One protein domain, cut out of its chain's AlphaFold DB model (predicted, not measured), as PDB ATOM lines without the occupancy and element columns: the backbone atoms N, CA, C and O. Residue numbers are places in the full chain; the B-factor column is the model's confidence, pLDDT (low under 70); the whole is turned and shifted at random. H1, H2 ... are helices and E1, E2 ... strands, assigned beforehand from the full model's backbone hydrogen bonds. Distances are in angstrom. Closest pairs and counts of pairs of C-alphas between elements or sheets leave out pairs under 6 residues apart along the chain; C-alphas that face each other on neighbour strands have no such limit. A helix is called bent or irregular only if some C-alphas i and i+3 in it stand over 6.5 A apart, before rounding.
ATOM      1  N   PRO A 161      14.924  29.511  81.001       84.50
ATOM      2  CA  PRO A 161      15.139  30.894  80.574       84.50
ATOM      3  C   PRO A 161      14.408  31.879  81.489       84.50
ATOM      4  O   PRO A 161      13.226  31.684  81.689       84.50
ATOM      5  N   GLU A 162      15.047  32.952  81.972       80.44
ATOM      6  CA  GLU A 162      14.470  33.948  82.910       80.44
ATOM      7  C   GLU A 162      13.152  34.605  82.420       80.44
ATOM      8  O   GLU A 162      13.048  34.918  81.229       80.44
ATOM      9  N   PRO A 163      12.137  34.879  83.276       79.06
ATOM     10  CA  PRO A 163      10.868  35.428  82.827       79.06
ATOM     11  C   PRO A 163      10.964  36.953  82.761       79.06
ATOM     12  O   PRO A 163      11.887  37.566  83.296       79.06
ATOM     13  N   LEU A 164       9.998  37.607  82.117       76.69
ATOM     14  CA  LEU A 164       9.879  39.067  82.181       76.69
ATOM     15  C   LEU A 164       8.745  39.427  83.129       76.69
ATOM     16  O   LEU A 164       7.693  38.813  83.071       76.69
ATOM     17  N   HIS A 165       8.908  40.454  83.958       68.62
ATOM     18  CA  HIS A 165       7.907  40.787  84.977       68.62
ATOM     19  C   HIS A 165       6.495  41.071  84.431       68.62
ATOM     20  O   HIS A 165       5.519  40.772  85.116       68.62
ATOM     21  N   TYR A 166       6.374  41.615  83.216       75.50
ATOM     22  CA  TYR A 166       5.095  42.113  82.688       75.50
ATOM     23  C   TYR A 166       4.668  41.514  81.351       75.50
ATOM     24  O   TYR A 166       3.574  41.810  80.876       75.50
ATOM     25  N   SER A 167       5.514  40.718  80.707       83.06
ATOM     26  CA  SER A 167       5.218  40.221  79.369       83.06
ATOM     27  C   SER A 167       5.689  38.796  79.169       83.06
ATOM     28  O   SER A 167       6.689  38.346  79.721       83.06
ATOM     29  N   SER A 168       4.945  38.071  78.346       90.50
ATOM     30  CA  SER A 168       5.417  36.802  77.824       90.50
ATOM     31  C   SER A 168       6.371  37.047  76.657       90.50
ATOM     32  O   SER A 168       6.292  38.082  75.990       90.50
ATOM     33  N   TYR A 169       7.237  36.085  76.361       92.31
ATOM     34  CA  TYR A 169       8.047  36.104  75.145       92.31
ATOM     35  C   TYR A 169       8.236  34.698  74.579       92.31
ATOM     36  O   TYR A 169       8.060  33.696  75.266       92.31
ATOM     37  N   VAL A 170       8.595  34.617  73.304       92.31
ATOM     38  CA  VAL A 170       8.780  33.356  72.586       92.31
ATOM     39  C   VAL A 170      10.257  32.996  72.528       92.31
ATOM     40  O   VAL A 170      11.076  33.814  72.116       92.31
ATOM     41  N   LEU A 171      10.621  31.765  72.875       91.06
ATOM     42  CA  LEU A 171      11.998  31.295  72.718       91.06
ATOM     43  C   LEU A 171      12.361  31.113  71.246       91.06
ATOM     44  O   LEU A 171      11.520  30.793  70.410       91.06
ATOM     45  N   SER A 172      13.632  31.292  70.902       89.94
ATOM     46  CA  SER A 172      14.102  30.940  69.562       89.94
ATOM     47  C   SER A 172      14.194  29.418  69.400       89.94
ATOM     48  O   SER A 172      14.384  28.700  70.380       89.94
ATOM     49  N   GLU A 173      14.139  28.916  68.165       90.06
ATOM     50  CA  GLU A 173      14.374  27.491  67.881       90.06
ATOM     51  C   GLU A 173      15.726  27.018  68.437       90.06
ATOM     52  O   GLU A 173      15.832  25.965  69.062       90.06
ATOM     53  N   LYS A 174      16.763  27.852  68.285       88.31
ATOM     54  CA  LYS A 174      18.124  27.572  68.764       88.31
ATOM     55  C   LYS A 174      18.194  27.412  70.282       88.31
ATOM     56  O   LYS A 174      19.094  26.741  70.776       88.31
ATOM     57  N   SER A 175      17.265  28.028  71.007       89.06
ATOM     58  CA  SER A 175      17.161  27.952  72.462       89.06
ATOM     59  C   SER A 175      16.531  26.642  72.938       89.06
ATOM     60  O   SER A 175      16.663  26.313  74.110       89.06
ATOM     61  N   LEU A 176      15.876  25.863  72.069       86.88
ATOM     62  CA  LEU A 176      15.236  24.607  72.476       86.88
ATOM     63  C   LEU A 176      16.237  23.550  72.934       86.88
ATOM     64  O   LEU A 176      15.908  22.772  73.822       86.88
ATOM     65  N   LYS A 177      17.461  23.554  72.387       86.44
ATOM     66  CA  LYS A 177      18.543  22.655  72.827       86.44
ATOM     67  C   LYS A 177      18.862  22.820  74.317       86.44
ATOM     68  O   LYS A 177      19.375  21.893  74.929       86.44
ATOM     69  N   ASN A 178      18.537  23.993  74.868       85.31
ATOM     70  CA  ASN A 178      18.792  24.324  76.253       85.31
ATOM     71  C   ASN A 178      17.731  23.765  77.202       85.31
ATOM     72  O   ASN A 178      18.007  23.587  78.378       85.31
ATOM     73  N   LEU A 179      16.525  23.496  76.709       85.44
ATOM     74  CA  LEU A 179      15.393  23.063  77.521       85.44
ATOM     75  C   LEU A 179      15.443  21.555  77.820       85.44
ATOM     76  O   LEU A 179      16.222  20.826  77.197       85.44
ATOM     77  N   PRO A 180      14.578  21.043  78.718       84.62
ATOM     78  CA  PRO A 180      14.382  19.605  78.888       84.62
ATOM     79  C   PRO A 180      14.077  18.886  77.564       84.62
ATOM     80  O   PRO A 180      13.433  19.447  76.674       84.62
ATOM     81  N   ARG A 181      14.481  17.609  77.452       82.75
ATOM     82  CA  ARG A 181      14.346  16.790  76.222       82.75
ATOM     83  C   ARG A 181      12.932  16.784  75.637       82.75
ATOM     84  O   ARG A 181      12.765  16.712  74.421       82.75
ATOM     85  N   GLN A 182      11.913  16.919  76.484       83.06
ATOM     86  CA  GLN A 182      10.519  17.009  76.057       83.06
ATOM     87  C   GLN A 182      10.224  18.218  75.159       83.06
ATOM     88  O   GLN A 182       9.248  18.169  74.438       83.06
ATOM     89  N   PHE A 183      11.040  19.273  75.127       85.75
ATOM     90  CA  PHE A 183      10.857  20.402  74.206       85.75
ATOM     91  C   PHE A 183      11.632  20.236  72.892       85.75
ATOM     92  O   PHE A 183      11.362  20.944  71.923       85.75
ATOM     93  N   HIS A 184      12.575  19.291  72.814       86.50
ATOM     94  CA  HIS A 184      13.461  19.135  71.651       86.50
ATOM     95  C   HIS A 184      12.709  18.661  70.406       86.50
ATOM     96  O   HIS A 184      13.048  19.048  69.290       86.50
ATOM     97  N   HIS A 185      11.637  17.879  70.580       85.19
ATOM     98  CA  HIS A 185      10.813  17.417  69.458       85.19
ATOM     99  C   HIS A 185      10.100  18.569  68.725       85.19
ATOM    100  O   HIS A 185       9.756  18.422  67.550       85.19
ATOM    101  N   LEU A 186       9.924  19.724  69.380       86.81
ATOM    102  CA  LEU A 186       9.293  20.905  68.788       86.81
ATOM    103  C   LEU A 186      10.154  21.545  67.694       86.81
ATOM    104  O   LEU A 186       9.597  22.233  66.841       86.81
ATOM    105  N   ALA A 187      11.470  21.294  67.673       84.25
ATOM    106  CA  ALA A 187      12.388  21.859  66.679       84.25
ATOM    107  C   ALA A 187      11.954  21.534  65.240       84.25
ATOM    108  O   ALA A 187      11.914  22.415  64.387       84.25
ATOM    109  N   LYS A 188      11.495  20.297  64.990       82.69
ATOM    110  CA  LYS A 188      11.047  19.848  63.657       82.69
ATOM    111  C   LYS A 188       9.893  20.680  63.091       82.69
ATOM    112  O   LYS A 188       9.765  20.801  61.880       82.69
ATOM    113  N   ASN A 189       9.067  21.245  63.969       81.75
ATOM    114  CA  ASN A 189       7.890  22.031  63.617       81.75
ATOM    115  C   ASN A 189       8.000  23.471  64.142       81.75
ATOM    116  O   ASN A 189       6.979  24.106  64.394       81.75
ATOM    117  N   TYR A 190       9.207  24.021  64.321       83.38
ATOM    118  CA  TYR A 190       9.392  25.367  64.874       83.38
ATOM    119  C   TYR A 190       9.277  26.474  63.806       83.38
ATOM    120  O   TYR A 190      10.149  27.310  63.621       83.38
ATOM    121  N   GLY A 191       8.155  26.543  63.084       75.75
ATOM    122  CA  GLY A 191       7.957  27.493  61.972       75.75
ATOM    123  C   GLY A 191       6.753  28.425  62.116       75.75
ATOM    124  O   GLY A 191       5.998  28.329  63.078       75.75
ATOM    125  N   ARG A 192       6.549  29.305  61.129       73.12
ATOM    126  CA  ARG A 192       5.429  30.270  61.051       73.12
ATOM    127  C   ARG A 192       4.038  29.636  61.238       73.12
ATOM    128  O   ARG A 192       3.111  30.302  61.664       73.12
ATOM    129  N   ASN A 193       3.915  28.335  60.972       81.88
ATOM    130  CA  ASN A 193       2.681  27.556  61.128       81.88
ATOM    131  C   ASN A 193       2.765  26.477  62.222       81.88
ATOM    132  O   ASN A 193       1.929  25.583  62.272       81.88
ATOM    133  N   GLY A 194       3.807  26.516  63.048       88.00
ATOM    134  CA  GLY A 194       4.154  25.449  63.975       88.00
ATOM    135  C   GLY A 194       3.930  25.792  65.444       88.00
ATOM    136  O   GLY A 194       3.259  26.767  65.774       88.00
ATOM    137  N   LYS A 195       4.518  24.996  66.340       91.06
ATOM    138  CA  LYS A 195       4.470  25.244  67.788       91.06
ATOM    139  C   LYS A 195       5.592  26.197  68.220       91.06
ATOM    140  O   LYS A 195       6.614  26.336  67.543       91.06
ATOM    141  N   ARG A 196       5.384  26.889  69.335       91.75
ATOM    142  CA  ARG A 196       6.289  27.863  69.953       91.75
ATOM    143  C   ARG A 196       6.334  27.641  71.450       91.75
ATOM    144  O   ARG A 196       5.296  27.372  72.043       91.75
ATOM    145  N   VAL A 197       7.514  27.781  72.048       91.00
ATOM    146  CA  VAL A 197       7.641  27.791  73.509       91.00
ATOM    147  C   VAL A 197       7.544  29.236  73.975       91.00
ATOM    148  O   VAL A 197       8.369  30.069  73.590       91.00
ATOM    149  N   VAL A 198       6.511  29.529  74.758       91.31
ATOM    150  CA  VAL A 198       6.243  30.842  75.343       91.31
ATOM    151  C   VAL A 198       6.645  30.810  76.809       91.31
ATOM    152  O   VAL A 198       6.181  29.947  77.550       91.31
ATOM    153  N   VAL A 199       7.485  31.757  77.212       88.00
ATOM    154  CA  VAL A 199       7.847  32.012  78.606       88.00
ATOM    155  C   VAL A 199       6.897  33.068  79.147       88.00
ATOM    156  O   VAL A 199       6.802  34.153  78.572       88.00
ATOM    157  N   TYR A 200       6.169  32.757  80.212       85.06
ATOM    158  CA  TYR A 200       5.245  33.677  80.871       85.06
ATOM    159  C   TYR A 200       5.916  34.433  82.030       85.06
ATOM    160  O   TYR A 200       6.965  34.002  82.510       85.06
ATOM    161  N   PRO A 201       5.340  35.562  82.495       78.44
ATOM    162  CA  PRO A 201       5.903  36.351  83.596       78.44
ATOM    163  C   PRO A 201       6.072  35.618  84.922       78.44
ATOM    164  O   PRO A 201       6.957  35.931  85.718       78.44
ATOM    165  N   ASP A 202       5.216  34.634  85.152       72.94
ATOM    166  CA  ASP A 202       5.275  33.731  86.290       72.94
ATOM    167  C   ASP A 202       6.335  32.640  86.115       72.94
ATOM    168  O   ASP A 202       6.490  31.825  87.012       72.94
ATOM    169  N   GLY A 203       7.061  32.614  84.997       76.31
ATOM    170  CA  GLY A 203       8.018  31.584  84.622       76.31
ATOM    171  C   GLY A 203       7.410  30.408  83.860       76.31
ATOM    172  O   GLY A 203       8.128  29.480  83.508       76.31
ATOM    173  N   ALA A 204       6.113  30.383  83.560       81.44
ATOM    174  CA  ALA A 204       5.569  29.202  82.909       81.44
ATOM    175  C   ALA A 204       6.121  29.007  81.487       81.44
ATOM    176  O   ALA A 204       6.131  29.943  80.684       81.44
ATOM    177  N   LEU A 205       6.562  27.787  81.163       84.94
ATOM    178  CA  LEU A 205       6.971  27.400  79.809       84.94
ATOM    179  C   LEU A 205       5.821  26.673  79.128       84.94
ATOM    180  O   LEU A 205       5.614  25.484  79.360       84.94
ATOM    181  N   ILE A 206       5.085  27.370  78.263       89.00
ATOM    182  CA  ILE A 206       3.904  26.794  77.622       89.00
ATOM    183  C   ILE A 206       4.064  26.720  76.111       89.00
ATOM    184  O   ILE A 206       4.459  27.680  75.445       89.00
ATOM    185  N   VAL A 207       3.702  25.567  75.553       91.44
ATOM    186  CA  VAL A 207       3.676  25.354  74.111       91.44
ATOM    187  C   VAL A 207       2.399  25.964  73.524       91.44
ATOM    188  O   VAL A 207       1.279  25.659  73.940       91.44
ATOM    189  N   ARG A 208       2.555  26.855  72.543       93.69
ATOM    190  CA  ARG A 208       1.458  27.544  71.846       93.69
ATOM    191  C   ARG A 208       1.610  27.431  70.338       93.69
ATOM    192  O   ARG A 208       2.714  27.281  69.826       93.69
ATOM    193  N   ASP A 209       0.502  27.515  69.614       93.25
ATOM    194  CA  ASP A 209       0.532  27.623  68.155       93.25
ATOM    195  C   ASP A 209       1.072  28.987  67.715       93.25
ATOM    196  O   ASP A 209       0.773  30.009  68.334       93.25
ATOM    197  N   ALA A 210       1.814  29.032  66.609       92.19
ATOM    198  CA  ALA A 210       2.341  30.276  66.046       92.19
ATOM    199  C   ALA A 210       1.228  31.302  65.765       92.19
ATOM    200  O   ALA A 210       1.379  32.477  66.079       92.19
ATOM    201  N   ARG A 211       0.053  30.845  65.308       92.38
ATOM    202  CA  ARG A 211      -1.135  31.701  65.137       92.38
ATOM    203  C   ARG A 211      -1.625  32.311  66.451       92.38
ATOM    204  O   ARG A 211      -2.098  33.442  66.461       92.38
ATOM    205  N   TRP A 212      -1.534  31.572  67.561       94.19
ATOM    206  CA  TRP A 212      -1.885  32.093  68.884       94.19
ATOM    207  C   TRP A 212      -0.893  33.178  69.304       94.19
ATOM    208  O   TRP A 212      -1.315  34.242  69.748       94.19
ATOM    209  N   VAL A 213       0.404  32.927  69.111       93.06
ATOM    210  CA  VAL A 213       1.484  33.880  69.402       93.06
ATOM    211  C   VAL A 213       1.296  35.179  68.617       93.06
ATOM    212  O   VAL A 213       1.320  36.252  69.215       93.06
ATOM    213  N   GLU A 214       1.044  35.084  67.307       91.94
ATOM    214  CA  GLU A 214       0.788  36.235  66.433       91.94
ATOM    215  C   GLU A 214      -0.469  36.999  66.867       91.94
ATOM    216  O   GLU A 214      -0.423  38.217  67.027       91.94
ATOM    217  N   LYS A 215      -1.570  36.285  67.143       94.62
ATOM    218  CA  LYS A 215      -2.831  36.884  67.610       94.62
ATOM    219  C   LYS A 215      -2.664  37.682  68.909       94.62
ATOM    220  O   LYS A 215      -3.348  38.684  69.085       94.62
ATOM    221  N   HIS A 216      -1.795  37.231  69.815       94.06
ATOM    222  CA  HIS A 216      -1.558  37.885  71.108       94.06
ATOM    223  C   HIS A 216      -0.338  38.816  71.096       94.06
ATOM    224  O   HIS A 216       0.017  39.353  72.142       94.06
ATOM    225  N   GLY A 217       0.309  39.007  69.940       92.19
ATOM    226  CA  GLY A 217       1.453  39.907  69.796       92.19
ATOM    227  C   GLY A 217       2.635  39.561  70.705       92.19
ATOM    228  O   GLY A 217       3.348  40.464  71.135       92.19
ATOM    229  N   VAL A 218       2.836  38.279  71.037       91.00
ATOM    230  CA  VAL A 218       3.903  37.879  71.967       91.00
ATOM    231  C   VAL A 218       5.260  38.017  71.265       91.00
ATOM    232  O   VAL A 218       5.490  37.342  70.257       91.00
ATOM    233  N   PRO A 219       6.172  38.871  71.762       90.44
ATOM    234  CA  PRO A 219       7.431  39.146  71.086       90.44
ATOM    235  C   PRO A 219       8.370  37.939  71.121       90.44
ATOM    236  O   PRO A 219       8.357  37.128  72.048       90.44
ATOM    237  N   MET A 220       9.247  37.850  70.124       85.69
ATOM    238  CA  MET A 220      10.392  36.944  70.173       85.69
ATOM    239  C   MET A 220      11.379  37.384  71.258       85.69
ATOM    240  O   MET A 220      11.555  38.581  71.483       85.69
ATOM    241  N   LEU A 221      12.032  36.411  71.901       79.94
ATOM    242  CA  LEU A 221      13.047  36.625  72.926       79.94
ATOM    243  C   LEU A 221      14.054  37.697  72.467       79.94
ATOM    244  O   LEU A 221      14.726  37.491  71.449       79.94
ATOM    245  N   PRO A 222      14.209  38.809  73.205       62.59
ATOM    246  CA  PRO A 222      15.306  39.731  72.960       62.59
ATOM    247  C   PRO A 222      16.643  39.039  73.265       62.59
ATOM    248  O   PRO A 222      16.776  38.316  74.254       62.59
ATOM    249  N   VAL A 223      17.637  39.245  72.399       58.47
ATOM    250  CA  VAL A 223      18.995  38.697  72.550       58.47
ATOM    251  C   VAL A 223      19.571  39.079  73.926       58.47
ATOM    252  O   VAL A 223      19.460  40.232  74.331       58.47
ATOM    253  N   GLY A 224      20.201  38.125  74.630       54.62
ATOM    254  CA  GLY A 224      20.977  38.394  75.855       54.62
ATOM    255  C   GLY A 224      20.285  38.133  77.202       54.62
ATOM    256  O   GLY A 224      20.694  38.717  78.199       54.62
ATOM    257  N   LYS A 225      19.246  37.288  77.266       70.56
ATOM    258  CA  LYS A 225      18.570  36.941  78.534       70.56
ATOM    259  C   LYS A 225      19.195  35.739  79.251       70.56
ATOM    260  O   LYS A 225      19.733  34.839  78.603       70.56
ATOM    261  N   HIS A 226      19.122  35.755  80.585       74.88
ATOM    262  CA  HIS A 226      19.770  34.785  81.464       74.88
ATOM    263  C   HIS A 226      19.068  33.422  81.454       74.88
ATOM    264  O   HIS A 226      17.864  33.308  81.220       74.88
ATOM    265  N   TRP A 227      19.856  32.385  81.722       81.00
ATOM    266  CA  TRP A 227      19.418  31.002  81.846       81.00
ATOM    267  C   TRP A 227      19.870  30.475  83.206       81.00
ATOM    268  O   TRP A 227      20.993  30.753  83.623       81.00
ATOM    269  N   SER A 228      19.014  29.723  83.889       76.62
ATOM    270  CA  SER A 228      19.314  29.081  85.171       76.62
ATOM    271  C   SER A 228      19.232  27.567  85.031       76.62
ATOM    272  O   SER A 228      18.388  27.065  84.303       76.62
ATOM    273  N   TYR A 229      20.073  26.817  85.734       74.69
ATOM    274  CA  TYR A 229      20.027  25.350  85.724       74.69
ATOM    275  C   TYR A 229      18.873  24.776  86.560       74.69
ATOM    276  O   TYR A 229      18.640  23.570  86.568       74.69
TER     277      TYR A 229
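What this domain is: This is residues 161 to 229 of the 251 residues of an uncharacterized protein of Periconia macrospinosa (UniProt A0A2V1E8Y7). A small two-stranded hairpin, E1 and E2, makes the middle of this rounded domain, with a helical hairpin, H1 and H2, to one side of it and the short helix H3 turning off directly at the end of E2, away from both other helices. Two long stretches with no named element, residues 161 to 172 and 216 to 229, make up much of the rest, and residues 169 to 170 of the first pair with residues 198 to 199 of E1. The printed part has 69 residues with three named helices and two named strands, in the order H1 H2 E1 E2 H3; the sheet, E1 - E2, is antiparallel. The class is mixed, helices and strands, with under half of the residues in named elements. The whole is compact, with a radius of gyration of the C-alphas of 11.2 A and spans of 27 by 27 by 19 A.

Where its parts are: E1 is residues 195 to 199, 13.2 A from first to last C-alpha, beginning at C-alpha 195 at (4.470, 25.244, 67.788). E2 is residues 205 to 209, 13.3 A long. H1 is residues 173 to 178, 10.0 A, beginning at C-alpha 173 at (14.374, 27.491, 67.881). H2 is residues 181 to 189, 15.1 A; it is only just irregular, with C-alphas 182 and 185 6.6 A apart. H3 is residues 210 to 215, 8.5 A, ending at C-alpha 215 at (-2.831, 36.884, 67.610).

How they stand to each other: E1 and E2 form a hairpin of antiparallel strands, their directions at 145 degrees. C-alphas 197 and 207 face each other at 4.7 A, and N 196 and O 208, 2.7 A, and N 198 and O 206, 2.8 A, are within hydrogen-bond range. Residues 169 to 170 pair with residues 198 to 199 of E1, antiparallel. The closest C-alphas of H2 and E1 are those of Asn 189 and Lys 195, 6.3 A; those of H3 and E1 are Ala 210 and Lys 195, 5.7 A. H1 and H2 are a helical hairpin: they touch, closest at the C-alphas of Leu 176 and His 184, 5.8 A, at a shallow tilt of 14 degrees, opposite ways. H1 and E1 are near each other, with 5 pairs of C-alphas within 10 A. H3 is apart from H1 and H2. In H3 every O i to N i+4 pair is within hydrogen-bond range; H1 has 0 of 2 and H2 0 of 5, beside 2 of 3 and 4 of 6 O i to N i+3 pairs.

The domain as a whole: The two C-alphas farthest apart are those of Lys 215 and Tyr 229, 31.4 A, while the first and last printed C-alphas are 9.0 A apart. The printed part has no cut, and the four links between named elements are tight. The mean pLDDT of the printed part is 84.1; residue 165 and residues 222 to 224 are under 70.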